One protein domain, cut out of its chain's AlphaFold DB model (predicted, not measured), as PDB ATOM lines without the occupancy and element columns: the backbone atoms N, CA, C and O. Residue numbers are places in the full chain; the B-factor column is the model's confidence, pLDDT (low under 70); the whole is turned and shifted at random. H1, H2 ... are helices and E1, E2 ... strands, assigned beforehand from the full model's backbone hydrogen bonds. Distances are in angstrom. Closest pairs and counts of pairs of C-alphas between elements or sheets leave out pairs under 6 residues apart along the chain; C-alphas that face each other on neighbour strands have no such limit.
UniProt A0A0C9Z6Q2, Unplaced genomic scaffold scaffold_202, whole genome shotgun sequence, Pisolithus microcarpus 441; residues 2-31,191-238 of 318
ATOM      1  N   THR A   2     106.863  72.810  75.865       46.53
ATOM      2  CA  THR A   2     105.833  73.242  76.821       46.53
ATOM      3  C   THR A   2     106.511  73.406  78.176       46.53
ATOM      4  O   THR A   2     107.053  72.441  78.713       46.53
ATOM      5  N   LEU A   3     106.571  74.635  78.690       43.66
ATOM      6  CA  LEU A   3     107.163  74.930  79.994       43.66
ATOM      7  C   LEU A   3     106.105  74.664  81.073       43.66
ATOM      8  O   LEU A   3     105.150  75.427  81.201       43.66
ATOM      9  N   HIS A   4     106.253  73.585  81.838       56.47
ATOM     10  CA  HIS A   4     105.395  73.327  82.994       56.47
ATOM     11  C   HIS A   4     105.971  74.058  84.214       56.47
ATOM     12  O   HIS A   4     106.996  73.650  84.759       56.47
ATOM     13  N   VAL A   5     105.341  75.166  84.613       58.72
ATOM     14  CA  VAL A   5     105.704  75.917  85.825       58.72
ATOM     15  C   VAL A   5     104.908  75.351  86.996       58.72
ATOM     16  O   VAL A   5     103.682  75.430  87.005       58.72
ATOM     17  N   PHE A   6     105.598  74.774  87.980       66.38
ATOM     18  CA  PHE A   6     104.975  74.295  89.214       66.38
ATOM     19  C   PHE A   6     104.888  75.440  90.227       66.38
ATOM     20  O   PHE A   6     105.882  76.118  90.482       66.38
ATOM     21  N   ASN A   7     103.715  75.638  90.829       72.81
ATOM     22  CA  ASN A   7     103.541  76.542  91.967       72.81
ATOM     23  C   ASN A   7     103.639  75.737  93.268       72.81
ATOM     24  O   ASN A   7     102.639  75.529  93.960       72.81
ATOM     25  N   SER A   8     104.833  75.202  93.535       81.75
ATOM     26  CA  SER A   8     105.094  74.376  94.713       81.75
ATOM     27  C   SER A   8     104.915  75.187  95.994       81.75
ATOM     28  O   SER A   8     105.404  76.315  96.091       81.75
ATOM     29  N   PHE A   9     104.267  74.597  96.990       85.38
ATOM     30  CA  PHE A   9     103.971  75.232  98.269       85.38
ATOM     31  C   PHE A   9     104.367  74.299  99.412       85.38
ATOM     32  O   PHE A   9     104.103  73.103  99.359       85.38
ATOM     33  N   ARG A  10     104.993  74.838 100.460       89.12
ATOM     34  CA  ARG A  10     105.396  74.065 101.637       89.12
ATOM     35  C   ARG A  10     104.928  74.766 102.903       89.12
ATOM     36  O   ARG A  10     105.166  75.964 103.059       89.12
ATOM     37  N   THR A  11     104.284  74.023 103.798       89.56
ATOM     38  CA  THR A  11     103.836  74.556 105.089       89.56
ATOM     39  C   THR A  11     105.007  74.695 106.066       89.56
ATOM     40  O   THR A  11     106.079  74.110 105.886       89.56
ATOM     41  N   SER A  12     104.824  75.493 107.119       88.81
ATOM     42  CA  SER A  12     105.775  75.528 108.230       88.81
ATOM     43  C   SER A  12     105.729  74.223 109.018       88.81
ATOM     44  O   SER A  12     104.664  73.633 109.186       88.81
ATOM     45  N   PHE A  13     106.870  73.811 109.568       88.25
ATOM     46  CA  PHE A  13     106.919  72.667 110.473       88.25
ATOM     47  C   PHE A  13     106.084  72.916 111.732       88.25
ATOM     48  O   PHE A  13     106.223  73.958 112.376       88.25
ATOM     49  N   ASN A  14     105.244  71.948 112.096       87.62
ATOM     50  CA  ASN A  14     104.488  71.971 113.345       87.62
ATOM     51  C   ASN A  14     105.380  71.629 114.560       87.62
ATOM     52  O   ASN A  14     106.580  71.380 114.430       87.62
ATOM     53  N   ALA A  15     104.787  71.578 115.760       87.38
ATOM     54  CA  ALA A  15     105.500  71.272 117.007       87.38
ATOM     55  C   ALA A  15     106.205  69.897 117.016       87.38
ATOM     56  O   ALA A  15     107.143  69.693 117.783       87.38
ATOM     57  N   PHE A  16     105.784  68.970 116.150       88.56
ATOM     58  CA  PHE A  16     106.376  67.640 115.989       88.56
ATOM     59  C   PHE A  16     107.422  67.579 114.865       88.56
ATOM     60  O   PHE A  16     107.972  66.513 114.586       88.56
ATOM     61  N   GLY A  17     107.710  68.711 114.217       90.25
ATOM     62  CA  GLY A  17     108.641  68.779 113.099       90.25
ATOM     63  C   GLY A  17     108.064  68.219 111.801       90.25
ATOM     64  O   GLY A  17     108.837  67.757 110.971       90.25
ATOM     65  N   ILE A  18     106.741  68.238 111.609       91.44
ATOM     66  CA  ILE A  18     106.075  67.752 110.388       91.44
ATOM     67  C   ILE A  18     105.603  68.934 109.534       91.44
ATOM     68  O   ILE A  18     105.057  69.899 110.070       91.44
ATOM     69  N   ALA A  19     105.824  68.863 108.223       91.44
ATOM     70  CA  ALA A  19     105.355  69.820 107.223       91.44
ATOM     71  C   ALA A  19     104.802  69.093 105.989       91.44
ATOM     72  O   ALA A  19     105.227  67.984 105.671       91.44
ATOM     73  N   CYS A  20     103.913  69.757 105.261       92.50
ATOM     74  CA  CYS A  20     103.341  69.276 104.010       92.50
ATOM     75  C   CYS A  20     104.012  69.997 102.838       92.50
ATOM     76  O   CYS A  20     104.120  71.226 102.836       92.50
ATOM     77  N   GLU A  21     104.460  69.241 101.842       92.25
ATOM     78  CA  GLU A  21     105.035  69.751 100.600       92.25
ATOM     79  C   GLU A  21     104.100  69.426  99.431       92.25
ATOM     80  O   GLU A  21     103.968  68.282  98.989       92.25
ATOM     81  N   TYR A  22     103.438  70.462  98.933       90.56
ATOM     82  CA  TYR A  22     102.496  70.414  97.830       90.56
ATOM     83  C   TYR A  22     103.195  70.746  96.516       90.56
ATOM     84  O   TYR A  22     103.917  71.742  96.396       90.56
ATOM     85  N   ARG A  23     102.924  69.946  95.484       86.81
ATOM     86  CA  ARG A  23     103.433  70.205  94.130       86.81
ATOM     87  C   ARG A  23     102.664  71.320  93.416       86.81
ATOM     88  O   ARG A  23     103.245  72.062  92.627       86.81
ATOM     89  N   HIS A  24     101.376  71.427  93.724       82.31
ATOM     90  CA  HIS A  24     100.449  72.436  93.221       82.31
ATOM     91  C   HIS A  24      99.751  73.077  94.414       82.31
ATOM     92  O   HIS A  24      99.440  72.384  95.380       82.31
ATOM     93  N   ARG A  25      99.515  74.389  94.369       81.56
ATOM     94  CA  ARG A  25      98.854  75.097  95.470       81.56
ATOM     95  C   ARG A  25      97.433  74.541  95.673       81.56
ATOM     96  O   ARG A  25      96.667  74.587  94.711       81.56
ATOM     97  N   PRO A  26      97.079  74.053  96.876       82.81
ATOM     98  CA  PRO A  26      95.758  73.487  97.125       82.81
ATOM     99  C   PRO A  26      94.672  74.565  97.033       82.81
ATOM    100  O   PRO A  26      94.885  75.712  97.441       82.81
ATOM    101  N   SER A  27      93.508  74.190  96.501       77.88
ATOM    102  CA  SER A  27      92.287  75.009  96.514       77.88
ATOM    103  C   SER A  27      91.632  75.028  97.902       77.88
ATOM    104  O   SER A  27      90.987  76.010  98.276       77.88
ATOM    105  N   TYR A  28      91.856  73.967  98.680       74.19
ATOM    106  CA  TYR A  28      91.319  73.729 100.013       74.19
ATOM    107  C   TYR A  28      92.353  72.962 100.857       74.19
ATOM    108  O   TYR A  28      92.874  71.944 100.406       74.19
ATOM    109  N   ASP A  29      92.683  73.463 102.055       70.06
ATOM    110  CA  ASP A  29      93.661  72.846 102.969       70.06
ATOM    111  C   ASP A  29      92.976  72.404 104.268       70.06
ATOM    112  O   ASP A  29      92.605  73.229 105.107       70.06
ATOM    113  N   LEU A  30      92.805  71.090 104.415       68.00
ATOM    114  CA  LEU A  30      92.186  70.466 105.582       68.00
ATOM    115  C   LEU A  30      93.082  70.490 106.816       68.00
ATOM    116  O   LEU A  30      92.595  70.696 107.930       68.00
ATOM    117  N   GLU A  31      94.389  70.355 106.615       65.50
ATOM    118  CA  GLU A  31      95.380  70.201 107.682       65.50
ATOM    119  C   GLU A  31      95.530  71.477 108.521       65.50
ATOM    120  O   GLU A  31      95.966  71.432 109.671       65.50
ATOM    121  N   PRO A 191      96.951  66.154  96.691       93.62
ATOM    122  CA  PRO A 191      97.967  65.333  97.340       93.62
ATOM    123  C   PRO A 191      99.239  66.121  97.680       93.62
ATOM    124  O   PRO A 191      99.594  67.096  97.008       93.62
ATOM    125  N   PHE A 192      99.971  65.652  98.691       93.12
ATOM    126  CA  PHE A 192     101.198  66.284  99.186       93.12
ATOM    127  C   PHE A 192     102.173  65.271  99.777       93.12
ATOM    128  O   PHE A 192     101.780  64.197 100.215       93.12
ATOM    129  N   LYS A 193     103.459  65.624  99.851       94.62
ATOM    130  CA  LYS A 193     104.429  64.848 100.629       94.62
ATOM    131  C   LYS A 193     104.394  65.285 102.080       94.62
ATOM    132  O   LYS A 193     104.513  66.473 102.374       94.62
ATOM    133  N   CYS A 194     104.290  64.326 102.987       93.19
ATOM    134  CA  CYS A 194     104.474  64.581 104.406       93.19
ATOM    135  C   CYS A 194     105.972  64.492 104.732       93.19
ATOM    136  O   CYS A 194     106.603  63.468 104.476       93.19
ATOM    137  N   ILE A 195     106.562  65.567 105.253       95.00
ATOM    138  CA  ILE A 195     107.992  65.664 105.556       95.00
ATOM    139  C   ILE A 195     108.179  65.846 107.056       95.00
ATOM    140  O   ILE A 195     107.694  66.814 107.637       95.00
ATOM    141  N   TRP A 196     108.951  64.960 107.670       95.19
ATOM    142  CA  TRP A 196     109.403  65.086 109.045       95.19
ATOM    143  C   TRP A 196     110.844  65.572 109.110       95.19
ATOM    144  O   TRP A 196     111.710  65.086 108.383       95.19
ATOM    145  N   LYS A 197     111.122  66.503 110.019       95.50
ATOM    146  CA  LYS A 197     112.459  66.997 110.323       95.50
ATOM    147  C   LYS A 197     112.880  66.546 111.710       95.50
ATOM    148  O   LYS A 197     112.262  66.902 112.711       95.50
ATOM    149  N   SER A 198     113.990  65.816 111.766       92.50
ATOM    150  CA  SER A 198     114.578  65.367 113.024       92.50
ATOM    151  C   SER A 198     114.940  66.568 113.908       92.50
ATOM    152  O   SER A 198     115.754  67.396 113.484       92.50
ATOM    153  N   PRO A 199     114.429  66.651 115.150       89.06
ATOM    154  CA  PRO A 199     114.768  67.744 116.061       89.06
ATOM    155  C   PRO A 199     116.222  67.666 116.545       89.06
ATOM    156  O   PRO A 199     116.792  68.675 116.941       89.06
ATOM    157  N   VAL A 200     116.834  66.477 116.491       90.69
ATOM    158  CA  VAL A 200     118.215  66.239 116.942       90.69
ATOM    159  C   VAL A 200     119.210  66.414 115.798       90.69
ATOM    160  O   VAL A 200     120.245  67.050 115.963       90.69
ATOM    161  N   MET A 201     118.914  65.838 114.630       92.06
ATOM    162  CA  MET A 201     119.859  65.790 113.509       92.06
ATOM    163  C   MET A 201     119.604  66.861 112.444       92.06
ATOM    164  O   MET A 201     120.418  67.012 111.536       92.06
ATOM    165  N   GLY A 202     118.449  67.533 112.476       90.94
ATOM    166  CA  GLY A 202     118.024  68.493 111.455       90.94
ATOM    167  C   GLY A 202     117.749  67.890 110.070       90.94
ATOM    168  O   GLY A 202     117.454  68.640 109.144       90.94
ATOM    169  N   LYS A 203     117.847  66.561 109.917       94.44
ATOM    170  CA  LYS A 203     117.615  65.846 108.656       94.44
ATOM    171  C   LYS A 203     116.125  65.705 108.369       94.44
ATOM    172  O   LYS A 203     115.357  65.406 109.281       94.44
ATOM    173  N   GLU A 204     115.759  65.875 107.105       95.75
ATOM    174  CA  GLU A 204     114.389  65.720 106.616       95.75
ATOM    175  C   GLU A 204     114.176  64.325 106.018       95.75
ATOM    176  O   GLU A 204     115.067  63.777 105.366       95.75
ATOM    177  N   GLN A 205     113.005  63.744 106.270       94.44
ATOM    178  CA  GLN A 205     112.585  62.432 105.785       94.44
ATOM    179  C   GLN A 205     111.112  62.480 105.376       94.44
ATOM    180  O   GLN A 205     110.319  63.177 106.003       94.44
ATOM    181  N   GLN A 206     110.744  61.728 104.340       94.38
ATOM    182  CA  GLN A 206     109.347  61.573 103.942       94.38
ATOM    183  C   GLN A 206     108.650  60.586 104.884       94.38
ATOM    184  O   GLN A 206     109.148  59.481 105.112       94.38
ATOM    185  N   LEU A 207     107.512  61.000 105.428       92.75
ATOM    186  CA  LEU A 207     106.585  60.145 106.153       92.75
ATOM    187  C   LEU A 207     105.595  59.530 105.162       92.75
ATOM    188  O   LEU A 207     105.089  60.216 104.274       92.75
ATOM    189  N   TYR A 208     105.313  58.244 105.347       91.00
ATOM    190  CA  TYR A 208     104.309  57.503 104.591       91.00
ATOM    191  C   TYR A 208     103.207  57.097 105.558       91.00
ATOM    192  O   TYR A 208     103.491  56.421 106.547       91.00
ATOM    193  N   ASP A 209     101.982  57.537 105.292       88.62
ATOM    194  CA  ASP A 209     100.852  57.287 106.189       88.62
ATOM    195  C   ASP A 209      99.552  57.080 105.405       88.62
ATOM    196  O   ASP A 209      98.939  56.022 105.482       88.62
ATOM    197  N   GLU A 210      99.195  58.055 104.567       93.12
ATOM    198  CA  GLU A 210      97.902  58.098 103.879       93.12
ATOM    199  C   GLU A 210      98.059  57.923 102.362       93.12
ATOM    200  O   GLU A 210      99.066  58.349 101.779       93.12
ATOM    201  N   LEU A 211      97.049  57.356 101.687       93.06
ATOM    202  CA  LEU A 211      97.093  57.119 100.234       93.06
ATOM    203  C   LEU A 211      97.355  58.411  99.445       93.06
ATOM    204  O   LEU A 211      98.223  58.427  98.567       93.06
ATOM    205  N   TYR A 212      96.669  59.503  99.800       93.00
ATOM    206  CA  TYR A 212      96.822  60.820  99.169       93.00
ATOM    207  C   TYR A 212      98.183  61.484  99.433       93.00
ATOM    208  O   TYR A 212      98.502  62.496  98.809       93.00
ATOM    209  N   THR A 213      99.014  60.911 100.312       94.12
ATOM    210  CA  THR A 213     100.400  61.360 100.543       94.12
ATOM    211  C   THR A 213     101.458  60.509  99.841       94.12
ATOM    212  O   THR A 213     102.655  60.804  99.900       94.12
ATOM    213  N   SER A 214     101.033  59.443  99.156       93.81
ATOM    214  CA  SER A 214     101.934  58.527  98.460       93.81
ATOM    215  C   SER A 214     102.504  59.128  97.170       93.81
ATOM    216  O   SER A 214     101.847  59.893  96.459       93.81
ATOM    217  N   ASP A 215     103.721  58.715  96.807       93.94
ATOM    218  CA  ASP A 215     104.355  59.147  95.554       93.94
ATOM    219  C   ASP A 215     103.545  58.723  94.314       93.94
ATOM    220  O   ASP A 215     103.520  59.449  93.318       93.94
ATOM    221  N   ILE A 216     102.857  57.573  94.380       93.25
ATOM    222  CA  ILE A 216     101.994  57.072  93.300       93.25
ATOM    223  C   ILE A 216     100.814  58.021  93.089       93.25
ATOM    224  O   ILE A 216     100.561  58.431  91.957       93.25
ATOM    225  N   TRP A 217     100.142  58.434  94.166       94.00
ATOM    226  CA  TRP A 217      99.013  59.359  94.078       94.00
ATOM    227  C   TRP A 217      99.443  60.742  93.590       94.00
ATOM    228  O   TRP A 217      98.803  61.323  92.714       94.00
ATOM    229  N   ILE A 218     100.566  61.260  94.100       93.12
ATOM    230  CA  ILE A 218     101.126  62.546  93.659       93.12
ATOM    231  C   ILE A 218     101.445  62.508  92.162       93.12
ATOM    232  O   ILE A 218     101.150  63.465  91.444       93.12
ATOM    233  N   LYS A 219     102.035  61.408  91.678       94.06
ATOM    234  CA  LYS A 219     102.327  61.219  90.256       94.06
ATOM    235  C   LYS A 219     101.046  61.128  89.426       94.06
ATOM    236  O   LYS A 219     100.941  61.840  88.434       94.06
ATOM    237  N   ALA A 220     100.077  60.310  89.841       93.94
ATOM    238  CA  ALA A 220      98.800  60.152  89.143       93.94
ATOM    239  C   ALA A 220      98.050  61.487  89.030       93.94
ATOM    240  O   ALA A 220      97.569  61.847  87.956       93.94
ATOM    241  N   HIS A 221      98.028  62.264  90.115       93.94
ATOM    242  CA  HIS A 221      97.457  63.603  90.113       93.94
ATOM    243  C   HIS A 221      98.217  64.541  89.161       93.94
ATOM    244  O   HIS A 221      97.591  65.232  88.366       93.94
ATOM    245  N   ASP A 222      99.554  64.555  89.183       91.56
ATOM    246  CA  ASP A 222     100.360  65.395  88.281       91.56
ATOM    247  C   ASP A 222     100.163  65.033  86.799       91.56
ATOM    248  O   ASP A 222     100.087  65.917  85.947       91.56
ATOM    249  N   ASP A 223     100.053  63.744  86.484       92.75
ATOM    250  CA  ASP A 223      99.811  63.273  85.122       92.75
ATOM    251  C   ASP A 223      98.397  63.634  84.645       92.75
ATOM    252  O   ASP A 223      98.244  64.110  83.519       92.75
ATOM    253  N   MET A 224      97.389  63.537  85.518       92.00
ATOM    254  CA  MET A 224      96.031  64.023  85.252       92.00
ATOM    255  C   MET A 224      95.999  65.542  85.018       92.00
ATOM    256  O   MET A 224      95.354  66.003  84.077       92.00
ATOM    257  N   GLN A 225      96.734  66.339  85.805       88.88
ATOM    258  CA  GLN A 225      96.763  67.794  85.607       88.88
ATOM    259  C   GLN A 225      97.409  68.212  84.275       88.88
ATOM    260  O   GLN A 225      97.086  69.278  83.750       88.88
ATOM    261  N   LYS A 226      98.284  67.383  83.693       88.88
ATOM    262  CA  LYS A 226      98.894  67.637  82.372       88.88
ATOM    263  C   LYS A 226      97.983  67.286  81.197       88.88
ATOM    264  O   LYS A 226      98.284  67.694  80.075       88.88
ATOM    265  N   GLN A 227      96.912  66.522  81.415       88.81
ATOM    266  CA  GLN A 227      95.976  66.166  80.349       88.81
ATOM    267  C   GLN A 227      95.224  67.406  79.856       88.81
ATOM    268  O   GLN A 227      94.967  68.341  80.624       88.81
ATOM    269  N   GLN A 228      94.835  67.403  78.579       85.88
ATOM    270  CA  GLN A 228      93.970  68.441  78.021       85.88
ATOM    271  C   GLN A 228      92.662  68.495  78.820       85.88
ATOM    272  O   GLN A 228      92.097  67.464  79.178       85.88
ATOM    273  N   GLN A 229      92.234  69.704  79.168       84.94
ATOM    274  CA  GLN A 229      90.971  69.921  79.861       84.94
ATOM    275  C   GLN A 229      89.807  69.679  78.899       84.94
ATOM    276  O   GLN A 229      89.924  69.969  77.709       84.94
ATOM    277  N   GLU A 230      88.705  69.141  79.412       87.75
ATOM    278  CA  GLU A 230      87.489  68.974  78.621       87.75
ATOM    279  C   GLU A 230      86.922  70.335  78.206       87.75
ATOM    280  O   GLU A 230      86.930  71.295  78.988       87.75
ATOM    281  N   ASP A 231      86.420  70.413  76.975       88.06
ATOM    282  CA  ASP A 231      85.910  71.654  76.404       88.06
ATOM    283  C   ASP A 231      84.755  72.210  77.252       88.06
ATOM    284  O   ASP A 231      83.712  71.582  77.422       88.06
ATOM    285  N   GLY A 232      84.944  73.416  77.794       87.75
ATOM    286  CA  GLY A 232      83.935  74.118  78.593       87.75
ATOM    287  C   GLY A 232      83.844  73.707  80.068       87.75
ATOM    288  O   GLY A 232      83.082  74.327  80.808       87.75
ATOM    289  N   CYS A 233      84.626  72.728  80.534       87.88
ATOM    290  CA  CYS A 233      84.664  72.365  81.951       87.88
ATOM    291  C   CYS A 233      85.681  73.235  82.697       87.88
ATOM    292  O   CYS A 233      86.859  73.206  82.366       87.88
ATOM    293  N   THR A 234      85.263  73.981  83.723       86.75
ATOM    294  CA  THR A 234      86.157  74.809  84.565       86.75
ATOM    295  C   THR A 234      86.389  74.226  85.960       86.75
ATOM    296  O   THR A 234      86.970  74.896  86.812       86.75
ATOM    297  N   LEU A 235      85.879  73.021  86.223       87.81
ATOM    298  CA  LEU A 235      85.978  72.375  87.528       87.81
ATOM    299  C   LEU A 235      87.387  71.818  87.762       87.81
ATOM    300  O   LEU A 235      88.101  71.463  86.824       87.81
ATOM    301  N   GLU A 236      87.777  71.741  89.034       87.69
ATOM    302  CA  GLU A 236      89.027  71.100  89.430       87.69
ATOM    303  C   GLU A 236      88.969  69.601  89.109       87.69
ATOM    304  O   GLU A 236      87.978  68.925  89.385       87.69
ATOM    305  N   ARG A 237      90.050  69.075  88.531       90.50
ATOM    306  CA  ARG A 237      90.222  67.635  88.330       90.50
ATOM    307  C   ARG A 237      90.907  67.066  89.557       90.50
ATOM    308  O   ARG A 237      91.972  67.551  89.926       90.50
ATOM    309  N   VAL A 238      90.320  66.036  90.153       92.12
ATOM    310  CA  VAL A 238      90.799  65.422  91.396       92.12
ATOM    311  C   VAL A 238      90.858  63.906  91.245       92.12
ATOM    312  O   VAL A 238      90.129  63.323  90.444       92.12
TER     313      VAL A 238
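This is residues 2 to 31 and 191 to 238 of the 318 residues of an uncharacterized protein of Pisolithus microcarpus 441 (UniProt A0A0C9Z6Q2). Little regular structure here: a small antiparallel sheet, E1 - E2 - E3, and then helix H1 follow one another along a loose rod, with residues 230 to 235 sticking out. Named elements, mixed in class, hold only 27 of 78 printed residues, in the order E1, E2, E3, H1. The radius of gyration of the C-alphas is 14.7 A; the spans are 52 by 25 by 22 A.

Find C-alpha 18 at (106.075, 67.752, 110.388), where E1 begins, residues 18 to 22. Past the cut come E2, residues 192 to 197, 15.9 A long, E3, residues 204 to 207, and H1, residues 215 to 226, 16.6 A long, ending at (98.894, 67.637, 82.372).

Beside E1, find N 19 and O 195 of E2 at 2.8 A. E2 and E3 form a hairpin, with N 196 and O 205 at 2.8 A. H1 only grazes the sheet with residues 215 to 218; its O i to N i+4 pairs are within hydrogen-bond range.

Residues 32 to 190 are cut out, leaving C-alphas 31 and 191 11.7 A apart. Residues 2 to 6 and 30 to 31 have pLDDT under 70.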